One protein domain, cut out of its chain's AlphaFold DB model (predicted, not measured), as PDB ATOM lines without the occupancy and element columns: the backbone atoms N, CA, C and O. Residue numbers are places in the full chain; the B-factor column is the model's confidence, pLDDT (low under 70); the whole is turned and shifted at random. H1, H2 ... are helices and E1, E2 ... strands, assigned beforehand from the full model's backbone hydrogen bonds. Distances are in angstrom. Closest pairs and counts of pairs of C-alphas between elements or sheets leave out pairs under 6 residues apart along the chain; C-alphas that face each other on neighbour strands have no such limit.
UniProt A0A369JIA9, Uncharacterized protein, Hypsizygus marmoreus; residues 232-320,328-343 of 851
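This is residues 232 to 320 and 328 to 343 of the 851 residues of an uncharacterized protein of Hypsizygus marmoreus (UniProt A0A369JIA9). A strongly twisted wall of four strands, E1 to E4, makes one end of the model, and a two-stranded hairpin, E5 and E6, stands separate from it with helix H1 at its far end. Helix H2 crosses the sheet with residues 332 to 336 and also comes close to the end of E5, and a long loop, residues 276 to 291, leads from E4 to E5. The printed part has 105 residues with six named strands followed by two named helices, in the order E1 E2 E3 E4 E5 E6 H1 H2. The larger sheet has the order E1, E2, E3, E4 and is mixed; the smaller is antiparallel. The class is mixed, helices and strands, and the whole is compact, with a radius of gyration of the C-alphas of 13.2 A and spans of 36 by 30 by 24 A.

E1, residues 237 to 240, is an edge strand, parallel to E2, residues 254 to 257, at 19 degrees; N 256 and O 238 are 2.8 A apart. E2 and E3, residues 264 to 268, form an antiparallel hairpin, with N 255 and O 266 at 2.8 A. E3 and E4, residues 272 to 275, form another, with N 267 and O 273 at 2.8 A. E2, E3 and E4 are a meander, each strand the antiparallel neighbour of the one before. The sheet is only just strongly twisted, with C-alphas up to 4.2 A off its best plane. E5, residues 292 to 299, bends by 59 degrees at residue 295. It forms a hairpin with E6, residues 304 to 308, where N 296 and O 307 are 2.9 A apart. Both strands are apart from the four strands of the larger sheet. H1, residues 309 to 320, is not on that sheet; its closest C-alpha pair with E5 is Trp 309 and Arg 295, 5.3 A. H2, residues 332 to 342, is on the larger sheet at a height of 8.9 A, only just over E3, with 3 of its C-alphas falling there. It runs across the strands, at 84 degrees to E3 on the local plane; the closest C-alphas are those of Asn 333 and Arg 264, 5.8 A apart. The C-alphas of Cys 335 and Ile 299 in E5, the closest of that pair, are 6.8 A apart. In H1 and H2 every O i to N i+4 pair is within hydrogen-bond range.

E1 begins at C-alpha 237 (8.645, 57.515, -44.117). E3 is 13.4 A long, E5 17.3 A, E6 13.0 A and H1 16.0 A. H2, 15.6 A long, ends at C-alpha 342 (18.259, 62.713, -55.254).

The C-alphas farthest apart, Asp 247 and Lys 318, are 39.3 A apart. Residues 321 to 327 are not printed, and C-alphas 320 and 328 are 8.7 A apart across this cut. The links E1 to E2 and E4 to E5 are long. The mean pLDDT of the printed part is 87.5; residues 280, 282 to 284, 319 to 320 and 328 to 330 are under 70.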
ATOM      1  N   ALA A 232      -1.773  53.051 -54.211       73.06
ATOM      2  CA  ALA A 232      -0.676  53.461 -53.353       73.06
ATOM      3  C   ALA A 232      -1.078  53.000 -51.952       73.06
ATOM      4  O   ALA A 232      -2.139  53.382 -51.458       73.06
ATOM      5  N   ILE A 233      -0.305  52.086 -51.371       84.12
ATOM      6  CA  ILE A 233      -0.558  51.683 -49.991       84.12
ATOM      7  C   ILE A 233      -0.162  52.894 -49.136       84.12
ATOM      8  O   ILE A 233       0.908  53.446 -49.386       84.12
ATOM      9  N   PRO A 234      -0.997  53.373 -48.202       84.56
ATOM     10  CA  PRO A 234      -0.573  54.432 -47.300       84.56
ATOM     11  C   PRO A 234       0.502  53.881 -46.357       84.56
ATOM     12  O   PRO A 234       0.270  52.899 -45.660       84.56
ATOM     13  N   PHE A 235       1.667  54.523 -46.354       92.12
ATOM     14  CA  PHE A 235       2.763  54.283 -45.418       92.12
ATOM     15  C   PHE A 235       3.457  55.610 -45.098       92.12
ATOM     16  O   PHE A 235       3.399  56.574 -45.869       92.12
ATOM     17  N   SER A 236       4.132  55.653 -43.960       93.75
ATOM     18  CA  SER A 236       4.948  56.765 -43.490       93.75
ATOM     19  C   SER A 236       6.435  56.479 -43.720       93.75
ATOM     20  O   SER A 236       6.910  55.352 -43.576       93.75
ATOM     21  N   HIS A 237       7.184  57.531 -44.057       94.38
ATOM     22  CA  HIS A 237       8.645  57.515 -44.117       94.38
ATOM     23  C   HIS A 237       9.224  58.222 -42.893       94.38
ATOM     24  O   HIS A 237       9.170  59.451 -42.794       94.38
ATOM     25  N   PHE A 238       9.811  57.447 -41.986       94.69
ATOM     26  CA  PHE A 238      10.539  57.954 -40.828       94.69
ATOM     27  C   PHE A 238      12.041  58.013 -41.111       94.69
ATOM     28  O   PHE A 238      12.575  57.209 -41.872       94.69
ATOM     29  N   TRP A 239      12.730  58.957 -40.477       94.25
ATOM     30  CA  TRP A 239      14.168  59.174 -40.634       94.25
ATOM     31  C   TRP A 239      14.768  59.485 -39.263       94.25
ATOM     32  O   TRP A 239      14.193  60.276 -38.512       94.25
ATOM     33  N   GLY A 240      15.919  58.902 -38.930       93.12
ATOM     34  CA  GLY A 240      16.597  59.191 -37.666       93.12
ATOM     35  C   GLY A 240      17.963  58.528 -37.527       93.12
ATOM     36  O   GLY A 240      18.394  57.776 -38.396       93.12
ATOM     37  N   CYS A 241      18.664  58.839 -36.435       92.56
ATOM     38  CA  CYS A 241      20.071  58.463 -36.226       92.56
ATOM     39  C   CYS A 241      20.264  57.320 -35.205       92.56
ATOM     40  O   CYS A 241      21.388  57.048 -34.784       92.56
ATOM     41  N   SER A 242      19.177  56.666 -34.790       93.25
ATOM     42  CA  SER A 242      19.143  55.536 -33.850       93.25
ATOM     43  C   SER A 242      18.234  54.426 -34.385       93.25
ATOM     44  O   SER A 242      17.486  54.646 -35.333       93.25
ATOM     45  N   SER A 243      18.248  53.242 -33.770       93.38
ATOM     46  CA  SER A 243      17.226  52.222 -34.053       93.38
ATOM     47  C   SER A 243      15.809  52.794 -33.858       93.38
ATOM     48  O   SER A 243      15.620  53.633 -32.966       93.38
ATOM     49  N   PRO A 244      14.817  52.368 -34.660       96.62
ATOM     50  CA  PRO A 244      13.444  52.841 -34.524       96.62
ATOM     51  C   PRO A 244      12.822  52.425 -33.175       96.62
ATOM     52  O   PRO A 244      13.009  51.280 -32.753       96.62
ATOM     53  N   PRO A 245      12.053  53.307 -32.507       96.31
ATOM     54  CA  PRO A 245      11.236  52.935 -31.352       96.31
ATOM     55  C   PRO A 245      10.208  51.855 -31.718       96.31
ATOM     56  O   PRO A 245       9.627  51.876 -32.805       96.31
ATOM     57  N   THR A 246       9.963  50.903 -30.817       94.75
ATOM     58  CA  THR A 246       9.067  49.754 -31.061       94.75
ATOM     59  C   THR A 246       7.603  50.153 -31.265       94.75
ATOM     60  O   THR A 246       6.863  49.450 -31.952       94.75
ATOM     61  N   ASP A 247       7.217  51.285 -30.686       95.06
ATOM     62  CA  ASP A 247       5.916  51.956 -30.721       95.06
ATOM     63  C   ASP A 247       5.763  52.960 -31.879       95.06
ATOM     64  O   ASP A 247       4.666  53.459 -32.115       95.06
ATOM     65  N   LEU A 248       6.833  53.248 -32.630       95.44
ATOM     66  CA  LEU A 248       6.762  54.116 -33.804       95.44
ATOM     67  C   LEU A 248       6.206  53.353 -35.017       95.44
ATOM     68  O   LEU A 248       6.738  52.298 -35.370       95.44
ATOM     69  N   GLY A 249       5.231  53.954 -35.703       95.31
ATOM     70  CA  GLY A 249       4.783  53.572 -37.049       95.31
ATOM     71  C   GLY A 249       3.790  52.408 -37.129       95.31
ATOM     72  O   GLY A 249       3.785  51.503 -36.292       95.31
ATOM     73  N   ASP A 250       2.981  52.423 -38.188       96.06
ATOM     74  CA  ASP A 250       2.009  51.377 -38.523       96.06
ATOM     75  C   ASP A 250       2.643  50.255 -39.368       96.06
ATOM     76  O   ASP A 250       3.676  50.431 -40.017       96.06
ATOM     77  N   SER A 251       2.023  49.072 -39.396       96.06
ATOM     78  CA  SER A 251       2.497  47.927 -40.186       96.06
ATOM     79  C   SER A 251       2.470  48.217 -41.695       96.06
ATOM     80  O   SER A 251       1.413  48.225 -42.325       96.06
ATOM     81  N   GLY A 252       3.650  48.391 -42.288       94.94
ATOM     82  CA  GLY A 252       3.838  48.885 -43.655       94.94
ATOM     83  C   GLY A 252       4.776  50.095 -43.742       94.94
ATOM     84  O   GLY A 252       5.340  50.349 -44.809       94.94
ATOM     85  N   ASP A 253       4.987  50.799 -42.627       96.62
ATOM     86  CA  ASP A 253       5.875  51.958 -42.539       96.62
ATOM     87  C   ASP A 253       7.359  51.582 -42.666       96.62
ATOM     88  O   ASP A 253       7.786  50.459 -42.372       96.62
ATOM     89  N   ILE A 254       8.161  52.552 -43.112       96.44
ATOM     90  CA  ILE A 254       9.586  52.379 -43.416       96.44
ATOM     91  C   ILE A 254      10.392  53.427 -42.640       96.44
ATOM     92  O   ILE A 254      10.076  54.621 -42.665       96.44
ATOM     93  N   TYR A 255      11.451  52.985 -41.963       96.50
ATOM     94  CA  TYR A 255      12.352  53.825 -41.176       96.50
ATOM     95  C   TYR A 255      13.769  53.785 -41.748       96.50
ATOM     96  O   TYR A 255      14.409  52.733 -41.814       96.50
ATOM     97  N   PHE A 256      14.285  54.952 -42.114       95.56
ATOM     98  CA  PHE A 256      15.647  55.147 -42.591       95.56
ATOM     99  C   PHE A 256      16.563  55.523 -41.423       95.56
ATOM    100  O   PHE A 256      16.555  56.664 -40.949       95.56
ATOM    101  N   LEU A 257      17.376  54.565 -40.971       95.50
ATOM    102  CA  LEU A 257      18.445  54.815 -40.009       95.50
ATOM    103  C   LEU A 257      19.645  55.418 -40.739       95.50
ATOM    104  O   LEU A 257      20.420  54.718 -41.394       95.50
ATOM    105  N   LEU A 258      19.810  56.728 -40.591       93.88
ATOM    106  CA  LEU A 258      20.933  57.484 -41.122       93.88
ATOM    107  C   LEU A 258      22.091  57.479 -40.114       93.88
ATOM    108  O   LEU A 258      22.232  58.373 -39.282       93.88
ATOM    109  N   SER A 259      22.933  56.449 -40.191       90.75
ATOM    110  CA  SER A 259      24.238  56.418 -39.518       90.75
ATOM    111  C   SER A 259      25.359  56.757 -40.501       90.75
ATOM    112  O   SER A 259      25.267  56.435 -41.686       90.75
ATOM    113  N   ALA A 260      26.422  57.385 -39.993       84.62
ATOM    114  CA  ALA A 260      27.600  57.796 -40.758       84.62
ATOM    115  C   ALA A 260      28.479  56.616 -41.224       84.62
ATOM    116  O   ALA A 260      29.237  56.748 -42.179       84.62
ATOM    117  N   HIS A 261      28.378  55.457 -40.559       86.38
ATOM    118  CA  HIS A 261      29.169  54.264 -40.895       86.38
ATOM    119  C   HIS A 261      28.453  53.316 -41.866       86.38
ATOM    120  O   HIS A 261      29.105  52.643 -42.660       86.38
ATOM    121  N   ALA A 262      27.123  53.232 -41.769       88.81
ATOM    122  CA  ALA A 262      26.262  52.463 -42.664       88.81
ATOM    123  C   ALA A 262      24.804  52.892 -42.456       88.81
ATOM    124  O   ALA A 262      24.267  52.732 -41.356       88.81
ATOM    125  N   HIS A 263      24.148  53.401 -43.495       92.19
ATOM    126  CA  HIS A 263      22.705  53.594 -43.474       92.19
ATOM    127  C   HIS A 263      21.992  52.231 -43.470       92.19
ATOM    128  O   HIS A 263      22.457  51.273 -44.093       92.19
ATOM    129  N   ARG A 264      20.846  52.146 -42.790       94.81
ATOM    130  CA  ARG A 264      20.003  50.940 -42.745       94.81
ATOM    131  C   ARG A 264      18.548  51.298 -43.005       94.81
ATOM    132  O   ARG A 264      18.114  52.410 -42.705       94.81
ATOM    133  N   ILE A 265      17.795  50.342 -43.533       95.62
ATOM    134  CA  ILE A 265      16.350  50.449 -43.729       95.62
ATOM    135  C   ILE A 265      15.696  49.458 -42.776       95.62
ATOM    136  O   ILE A 265      16.082  48.294 -42.746       95.62
ATOM    137  N   PHE A 266      14.703  49.909 -42.020       96.50
ATOM    138  CA  PHE A 266      13.817  49.044 -41.250       96.50
ATOM    139  C   PHE A 266      12.402  49.150 -41.804       96.50
ATOM    140  O   PHE A 266      11.987  50.212 -42.268       96.50
ATOM    141  N   ILE A 267      11.660  48.051 -41.746       96.69
ATOM    142  CA  ILE A 267      10.287  47.946 -42.232       96.69
ATOM    143  C   ILE A 267       9.424  47.402 -41.095       96.69
ATOM    144  O   ILE A 267       9.759  46.383 -40.486       96.69
ATOM    145  N   LYS A 268       8.318  48.082 -40.795       97.25
ATOM    146  CA  LYS A 268       7.399  47.712 -39.720       97.25
ATOM    147  C   LYS A 268       6.481  46.582 -40.191       97.25
ATOM    148  O   LYS A 268       5.629  46.788 -41.053       97.25
ATOM    149  N   GLN A 269       6.644  45.382 -39.637       94.88
ATOM    150  CA  GLN A 269       5.628  44.325 -39.697       94.88
ATOM    151  C   GLN A 269       4.836  44.364 -38.381       94.88
ATOM    152  O   GLN A 269       4.162  45.362 -38.131       94.88
ATOM    153  N   THR A 270       4.944  43.356 -37.512       93.75
ATOM    154  CA  THR A 270       4.653  43.536 -36.075       93.75
ATOM    155  C   THR A 270       5.728  44.426 -35.446       93.75
ATOM    156  O   THR A 270       5.454  45.447 -34.811       93.75
ATOM    157  N   ASP A 271       6.975  44.081 -35.741       96.12
ATOM    158  CA  ASP A 271       8.194  44.689 -35.233       96.12
ATOM    159  C   ASP A 271       8.986  45.338 -36.374       96.12
ATOM    160  O   ASP A 271       8.667  45.170 -37.555       96.12
ATOM    161  N   TRP A 272      10.021  46.097 -36.024       96.94
ATOM    162  CA  TRP A 272      10.922  46.710 -36.997       96.94
ATOM    163  C   TRP A 272      11.953  45.692 -37.498       96.94
ATOM    164  O   TRP A 272      12.949  45.413 -36.834       96.94
ATOM    165  N   MET A 273      11.712  45.147 -38.689       96.25
ATOM    166  CA  MET A 273      12.609  44.216 -39.377       96.25
ATOM    167  C   MET A 273      13.649  44.994 -40.188       96.25
ATOM    168  O   MET A 273      13.276  45.856 -40.982       96.25
ATOM    169  N   GLU A 274      14.944  44.705 -40.028       95.50
ATOM    170  CA  GLU A 274      15.977  45.304 -40.884       95.50
ATOM    171  C   GLU A 274      15.920  44.699 -42.294       95.50
ATOM    172  O   GLU A 274      15.936  43.480 -42.462       95.50
ATOM    173  N   TRP A 275      15.876  45.551 -43.317       94.56
ATOM    174  CA  TRP A 275      16.016  45.154 -44.712       94.56
ATOM    175  C   TRP A 275      17.457  45.382 -45.162       94.56
ATOM    176  O   TRP A 275      17.915  46.520 -45.272       94.56
ATOM    177  N   HIS A 276      18.183  44.294 -45.424       90.00
ATOM    178  CA  HIS A 276      19.610  44.349 -45.755       90.00
ATOM    179  C   HIS A 276      19.899  44.660 -47.241       90.00
ATOM    180  O   HIS A 276      21.022  45.034 -47.589       90.00
ATOM    181  N   GLY A 277      18.896  44.543 -48.116       88.25
ATOM    182  CA  GLY A 277      19.023  44.656 -49.572       88.25
ATOM    183  C   GLY A 277      18.365  43.470 -50.283       88.25
ATOM    184  O   GLY A 277      17.564  42.749 -49.691       88.25
ATOM    185  N   PHE A 278      18.750  43.239 -51.539       80.81
ATOM    186  CA  PHE A 278      18.579  41.939 -52.195       80.81
ATOM    187  C   PHE A 278      19.939  41.237 -52.234       80.81
ATOM    188  O   PHE A 278      20.885  41.766 -52.824       80.81
ATOM    189  N   SER A 279      20.053  40.053 -51.631       74.81
ATOM    190  CA  SER A 279      21.180  39.158 -51.897       74.81
ATOM    191  C   SER A 279      21.029  38.490 -53.273       74.81
ATOM    192  O   SER A 279      20.071  38.725 -54.014       74.81
ATOM    193  N   GLY A 280      21.994  37.641 -53.639       68.75
ATOM    194  CA  GLY A 280      21.973  36.918 -54.912       68.75
ATOM    195  C   GLY A 280      20.802  35.939 -55.080       68.75
ATOM    196  O   GLY A 280      20.518  35.556 -56.213       68.75
ATOM    197  N   ASP A 281      20.117  35.559 -53.995       70.69
ATOM    198  CA  ASP A 281      18.884  34.770 -54.052       70.69
ATOM    199  C   ASP A 281      17.660  35.668 -53.811       70.69
ATOM    200  O   ASP A 281      17.140  35.806 -52.702       70.69
ATOM    201  N   ALA A 282      17.188  36.285 -54.897       63.00
ATOM    202  CA  ALA A 282      16.088  37.248 -54.889       63.00
ATOM    203  C   ALA A 282      14.730  36.681 -54.411       63.00
ATOM    204  O   ALA A 282      13.755  37.432 -54.330       63.00
ATOM    205  N   HIS A 283      14.633  35.382 -54.106       66.81
ATOM    206  CA  HIS A 283      13.449  34.784 -53.489       66.81
ATOM    207  C   HIS A 283      13.487  34.772 -51.955       66.81
ATOM    208  O   HIS A 283      12.415  34.715 -51.351       66.81
ATOM    209  N   VAL A 284      14.669  34.841 -51.334       68.38
ATOM    210  CA  VAL A 284      14.833  34.715 -49.874       68.38
ATOM    211  C   VAL A 284      14.570  36.044 -49.160       68.38
ATOM    212  O   VAL A 284      13.773  36.085 -48.227       68.38
ATOM    213  N   ASP A 285      15.138  37.152 -49.644       76.38
ATOM    214  CA  ASP A 285      15.073  38.468 -48.972       76.38
ATOM    215  C   ASP A 285      13.784  39.269 -49.260       76.38
ATOM    216  O   ASP A 285      13.736  40.500 -49.149       76.38
ATOM    217  N   ARG A 286      12.707  38.593 -49.681       87.31
ATOM    218  CA  ARG A 286      11.448  39.244 -50.060       87.31
ATOM    219  C   ARG A 286      10.650  39.670 -48.824       87.31
ATOM    220  O   ARG A 286       9.776  38.941 -48.351       87.31
ATOM    221  N   VAL A 287      10.847  40.911 -48.386       93.00
ATOM    222  CA  VAL A 287       9.930  41.561 -47.438       93.00
ATOM    223  C   VAL A 287       8.610  41.882 -48.146       93.00
ATOM    224  O   VAL A 287       8.512  42.821 -48.942       93.00
ATOM    225  N   ALA A 288       7.588  41.072 -47.870       94.44
ATOM    226  CA  ALA A 288       6.220  41.300 -48.319       94.44
ATOM    227  C   ALA A 288       5.502  42.337 -47.432       94.44
ATOM    228  O   ALA A 288       5.804  42.456 -46.243       94.44
ATOM    229  N   HIS A 289       4.536  43.072 -47.996       95.56
ATOM    230  CA  HIS A 289       3.743  44.026 -47.212       95.56
ATOM    231  C   HIS A 289       2.791  43.274 -46.264       95.56
ATOM    232  O   HIS A 289       2.035  42.435 -46.766       95.56
ATOM    233  N   PRO A 290       2.726  43.601 -44.955       92.44
ATOM    234  CA  PRO A 290       1.920  42.865 -43.973       92.44
ATOM    235  C   PRO A 290       0.444  42.713 -44.386       92.44
ATOM    236  O   PRO A 290      -0.053  41.596 -44.488       92.44
ATOM    237  N   TYR A 291      -0.235  43.810 -44.740       91.75
ATOM    238  CA  TYR A 291      -1.630  43.770 -45.217       91.75
ATOM    239  C   TYR A 291      -1.813  43.421 -46.708       91.75
ATOM    240  O   TYR A 291      -2.938  43.253 -47.168       91.75
ATOM    241  N   PHE A 292      -0.733  43.327 -47.497       93.50
ATOM    242  CA  PHE A 292      -0.816  43.210 -48.960       93.50
ATOM    243  C   PHE A 292       0.281  42.278 -49.513       93.50
ATOM    244  O   PHE A 292       1.145  42.729 -50.268       93.50
ATOM    245  N   PRO A 293       0.265  40.967 -49.205       92.12
ATOM    246  CA  PRO A 293       1.393  40.059 -49.463       92.12
ATOM    247  C   PRO A 293       1.801  39.917 -50.943       92.12
ATOM    248  O   PRO A 293       2.924  39.511 -51.242       92.12
ATOM    249  N   ALA A 294       0.937  40.291 -51.896       91.88
ATOM    250  CA  ALA A 294       1.272  40.390 -53.324       91.88
ATOM    251  C   ALA A 294       2.239  41.551 -53.670       91.88
ATOM    252  O   ALA A 294       2.695  41.667 -54.814       91.88
ATOM    253  N   ARG A 295       2.543  42.420 -52.700       93.50
ATOM    254  CA  ARG A 295       3.476  43.546 -52.794       93.50
ATOM    255  C   ARG A 295       4.766  43.245 -52.047       93.50
ATOM    256  O   ARG A 295       4.779  42.472 -51.093       93.50
ATOM    257  N   THR A 296       5.837  43.877 -52.496       94.56
ATOM    258  CA  THR A 296       7.180  43.788 -51.925       94.56
ATOM    259  C   THR A 296       7.723  45.191 -51.724       94.56
ATOM    260  O   THR A 296       7.366  46.097 -52.482       94.56
ATOM    261  N   PHE A 297       8.587  45.365 -50.731       94.19
ATOM    262  CA  PHE A 297       9.361  46.592 -50.619       94.19
ATOM    263  C   PHE A 297      10.290  46.718 -51.833       94.19
ATOM    264  O   PHE A 297      10.839  45.720 -52.315       94.19
ATOM    265  N   TRP A 298      10.440  47.937 -52.344       91.75
ATOM    266  CA  TRP A 298      11.388  48.280 -53.395       91.75
ATOM    267  C   TRP A 298      11.888  49.711 -53.200       91.75
ATOM    268  O   TRP A 298      11.120  50.609 -52.860       91.75
ATOM    269  N   ILE A 299      13.175  49.920 -53.459       90.06
ATOM    270  CA  ILE A 299      13.838  51.222 -53.409       90.06
ATOM    271  C   ILE A 299      14.591  51.452 -54.718       90.06
ATOM    272  O   ILE A 299      15.180  50.529 -55.281       90.06
ATOM    273  N   ASN A 300      14.552  52.683 -55.215       86.44
ATOM    274  CA  ASN A 300      15.322  53.126 -56.366       86.44
ATOM    275  C   ASN A 300      15.852  54.555 -56.162       86.44
ATOM    276  O   ASN A 300      15.773  55.138 -55.084       86.44
ATOM    277  N   ASP A 301      16.389  55.116 -57.237       80.50
ATOM    278  CA  ASP A 301      16.911  56.474 -57.342       80.50
ATOM    279  C   ASP A 301      15.864  57.583 -57.124       80.50
ATOM    280  O   ASP A 301      16.248  58.721 -56.854       80.50
ATOM    281  N   ALA A 302      14.568  57.273 -57.222       81.69
ATOM    282  CA  ALA A 302      13.469  58.229 -57.091       81.69
ATOM    283  C   ALA A 302      12.692  58.124 -55.763       81.69
ATOM    284  O   ALA A 302      12.038  59.089 -55.368       81.69
ATOM    285  N   GLY A 303      12.731  56.977 -55.078       89.19
ATOM    286  CA  GLY A 303      11.949  56.743 -53.864       89.19
ATOM    287  C   GLY A 303      12.056  55.323 -53.310       89.19
ATOM    288  O   GLY A 303      12.718  54.455 -53.875       89.19
ATOM    289  N   ALA A 304      11.346  55.088 -52.209       90.19
ATOM    290  CA  ALA A 304      10.992  53.759 -51.727       90.19
ATOM    291  C   ALA A 304       9.461  53.615 -51.758       90.19
ATOM    292  O   ALA A 304       8.755  54.577 -51.453       90.19
ATOM    293  N   ASP A 305       8.963  52.459 -52.198       93.38
ATOM    294  CA  ASP A 305       7.538  52.194 -52.433       93.38
ATOM    295  C   ASP A 305       7.233  50.685 -52.383       93.38
ATOM    296  O   ASP A 305       8.095  49.829 -52.609       93.38
ATOM    297  N   TRP A 306       5.973  50.346 -52.128       94.56
ATOM    298  CA  TRP A 306       5.470  48.979 -52.112       94.56
ATOM    299  C   TRP A 306       4.942  48.577 -53.490       94.56
ATOM    300  O   TRP A 306       3.758  48.724 -53.818       94.56
ATOM    301  N   VAL A 307       5.825  48.019 -54.316       92.25
ATOM    302  CA  VAL A 307       5.513  47.624 -55.696       92.25
ATOM    303  C   VAL A 307       4.892  46.217 -55.771       92.25
ATOM    304  O   VAL A 307       5.210  45.346 -54.959       92.25
ATOM    305  N   PRO A 308       4.010  45.925 -56.749       92.50
ATOM    306  CA  PRO A 308       3.536  44.560 -56.988       92.50
ATOM    307  C   PRO A 308       4.687  43.620 -57.379       92.50
ATOM    308  O   PRO A 308       5.490  43.959 -58.251       92.50
ATOM    309  N   TRP A 309       4.734  42.408 -56.815       89.12
ATOM    310  CA  TRP A 309       5.793  41.422 -57.098       89.12
ATOM    311  C   TRP A 309       5.902  41.054 -58.591       89.12
ATOM    312  O   TRP A 309       6.996  40.867 -59.122       89.12
ATOM    313  N   SER A 310       4.774  41.028 -59.307       87.44
ATOM    314  CA  SER A 310       4.725  40.819 -60.761       87.44
ATOM    315  C   SER A 310       5.339  41.971 -61.565       87.44
ATOM    316  O   SER A 310       5.891  41.743 -62.639       87.44
ATOM    317  N   ARG A 311       5.296  43.207 -61.043       87.00
ATOM    318  CA  ARG A 311       6.011  44.344 -61.635       87.00
ATOM    319  C   ARG A 311       7.502  44.221 -61.347       87.00
ATOM    320  O   ARG A 311       8.278  44.293 -62.296       87.00
ATOM    321  N   LEU A 312       7.893  43.973 -60.092       84.75
ATOM    322  CA  LEU A 312       9.310  43.870 -59.729       84.75
ATOM    323  C   LEU A 312      10.019  42.755 -60.502       84.75
ATOM    324  O   LEU A 312      11.038  43.015 -61.128       84.75
ATOM    325  N   THR A 313       9.457  41.547 -60.542       81.94
ATOM    326  CA  THR A 313      10.038  40.441 -61.323       81.94
ATOM    327  C   THR A 313      10.141  40.773 -62.813       81.94
ATOM    328  O   THR A 313      11.119  40.390 -63.448       81.94
ATOM    329  N   SER A 314       9.208  41.550 -63.380       79.38
ATOM    330  CA  SER A 314       9.323  42.016 -64.768       79.38
ATOM    331  C   SER A 314      10.463  43.024 -64.986       79.38
ATOM    332  O   SER A 314      11.078  42.996 -66.047       79.38
ATOM    333  N   GLU A 315      10.775  43.888 -64.012       78.12
ATOM    334  CA  GLU A 315      11.910  44.821 -64.101       78.12
ATOM    335  C   GLU A 315      13.241  44.112 -63.812       78.12
ATOM    336  O   GLU A 315      14.164  44.219 -64.614       78.12
ATOM    337  N   LEU A 316      13.318  43.294 -62.753       78.44
ATOM    338  CA  LEU A 316      14.483  42.451 -62.455       78.44
ATOM    339  C   LEU A 316      14.854  41.573 -63.655       78.44
ATOM    340  O   LEU A 316      16.019  41.543 -64.037       78.44
ATOM    341  N   ASN A 317      13.880  40.941 -64.320       76.94
ATOM    342  CA  ASN A 317      14.142  40.130 -65.511       76.94
ATOM    343  C   ASN A 317      14.650  40.949 -66.710       76.94
ATOM    344  O   ASN A 317      15.446  40.431 -67.490       76.94
ATOM    345  N   LYS A 318      14.254  42.221 -66.881       76.56
ATOM    346  CA  LYS A 318      14.862  43.102 -67.903       76.56
ATOM    347  C   LYS A 318      16.307  43.448 -67.549       76.56
ATOM    348  O   LYS A 318      17.159  43.463 -68.432       76.56
ATOM    349  N   LEU A 319      16.579  43.722 -66.273       67.75
ATOM    350  CA  LEU A 319      17.911  44.077 -65.786       67.75
ATOM    351  C   LEU A 319      18.880  42.891 -65.915       67.75
ATOM    352  O   LEU A 319      19.939  43.047 -66.519       67.75
ATOM    353  N   THR A 320      18.493  41.696 -65.456       69.19
ATOM    354  CA  THR A 320      19.330  40.480 -65.513       69.19
ATOM    355  C   THR A 320      19.533  39.927 -66.923       69.19
ATOM    356  O   THR A 320      20.567  39.315 -67.186       69.19
ATOM    357  N   PHE A 328      23.439  45.091 -59.365       53.88
ATOM    358  CA  PHE A 328      22.144  44.979 -58.674       53.88
ATOM    359  C   PHE A 328      22.217  44.066 -57.439       53.88
ATOM    360  O   PHE A 328      21.239  43.442 -57.048       53.88
ATOM    361  N   LEU A 329      23.392  44.043 -56.803       52.75
ATOM    362  CA  LEU A 329      23.571  43.685 -55.392       52.75
ATOM    363  C   LEU A 329      23.798  44.972 -54.589       52.75
ATOM    364  O   LEU A 329      24.797  45.099 -53.886       52.75
ATOM    365  N   MET A 330      22.923  45.966 -54.776       68.00
ATOM    366  CA  MET A 330      23.007  47.202 -54.003       68.00
ATOM    367  C   MET A 330      22.573  46.913 -52.569       68.00
ATOM    368  O   MET A 330      21.441  46.495 -52.314       68.00
ATOM    369  N   SER A 331      23.495  47.131 -51.638       84.06
ATOM    370  CA  SER A 331      23.210  47.053 -50.208       84.06
ATOM    371  C   SER A 331      22.208  48.137 -49.802       84.06
ATOM    372  O   SER A 331      22.150  49.203 -50.422       84.06
ATOM    373  N   ALA A 332      21.454  47.918 -48.719       83.75
ATOM    374  CA  ALA A 332      20.550  48.945 -48.189       83.75
ATOM    375  C   ALA A 332      21.261  50.294 -47.949       83.75
ATOM    376  O   ALA A 332      20.684  51.347 -48.216       83.75
ATOM    377  N   ASN A 333      22.537  50.261 -47.548       86.69
ATOM    378  CA  ASN A 333      23.389  51.440 -47.417       86.69
ATOM    379  C   ASN A 333      23.511  52.231 -48.734       86.69
ATOM    380  O   ASN A 333      23.185  53.415 -48.768       86.69
ATOM    381  N   GLU A 334      23.922  51.578 -49.825       86.56
ATOM    382  CA  GLU A 334      24.093  52.223 -51.137       86.56
ATOM    383  C   GLU A 334      22.768  52.763 -51.690       86.56
ATOM    384  O   GLU A 334      22.731  53.870 -52.228       86.56
ATOM    385  N   CYS A 335      21.669  52.019 -51.515       85.94
ATOM    386  CA  CYS A 335      20.333  52.467 -51.907       85.94
ATOM    387  C   CYS A 335      19.929  53.760 -51.180       85.94
ATOM    388  O   CYS A 335      19.437  54.690 -51.818       85.94
ATOM    389  N   VAL A 336      20.176  53.859 -49.866       87.19
ATOM    390  CA  VAL A 336      19.889  55.087 -49.102       87.19
ATOM    391  C   VAL A 336      20.829  56.227 -49.496       87.19
ATOM    392  O   VAL A 336      20.361  57.355 -49.630       87.19
ATOM    393  N   SER A 337      22.117  55.972 -49.752       85.81
ATOM    394  CA  SER A 337      23.043  57.027 -50.191       85.81
ATOM    395  C   SER A 337      22.635  57.630 -51.543       85.81
ATOM    396  O   SER A 337      22.684  58.849 -51.701       85.81
ATOM    397  N   VAL A 338      22.177  56.814 -52.503       85.75
ATOM    398  CA  VAL A 338      21.637  57.308 -53.785       85.75
ATOM    399  C   VAL A 338      20.308  58.044 -53.580       85.75
ATOM    400  O   VAL A 338      20.120  59.133 -54.126       85.75
ATOM    401  N   LEU A 339      19.408  57.516 -52.742       86.06
ATOM    402  CA  LEU A 339      18.139  58.176 -52.429       86.06
ATOM    403  C   LEU A 339      18.356  59.555 -51.777       86.06
ATOM    404  O   LEU A 339      17.696  60.526 -52.152       86.06
ATOM    405  N   LEU A 340      19.311  59.688 -50.851       85.75
ATOM    406  CA  LEU A 340      19.674  60.966 -50.223       85.75
ATOM    407  C   LEU A 340      20.285  61.969 -51.212       85.75
ATOM    408  O   LEU A 340      20.067  63.172 -51.066       85.75
ATOM    409  N   GLN A 341      21.014  61.514 -52.234       83.31
ATOM    410  CA  GLN A 341      21.546  62.408 -53.271       83.31
ATOM    411  C   GLN A 341      20.432  63.033 -54.125       83.31
ATOM    412  O   GLN A 341      20.537  64.197 -54.509       83.31
ATOM    413  N   ASN A 342      19.345  62.293 -54.365       79.50
ATOM    414  CA  ASN A 342      18.259  62.713 -55.254       79.50
ATOM    415  C   ASN A 342      17.052  63.353 -54.540       79.50
ATOM    416  O   ASN A 342      16.249  64.031 -55.184       79.50
ATOM    417  N   THR A 343      16.893  63.159 -53.227       77.81
ATOM    418  CA  THR A 343      15.710  63.628 -52.482       77.81
ATOM    419  C   THR A 343      15.862  65.021 -51.868       77.81
ATOM    420  O   THR A 343      16.934  65.463 -51.444       77.81
TER     421      THR A 343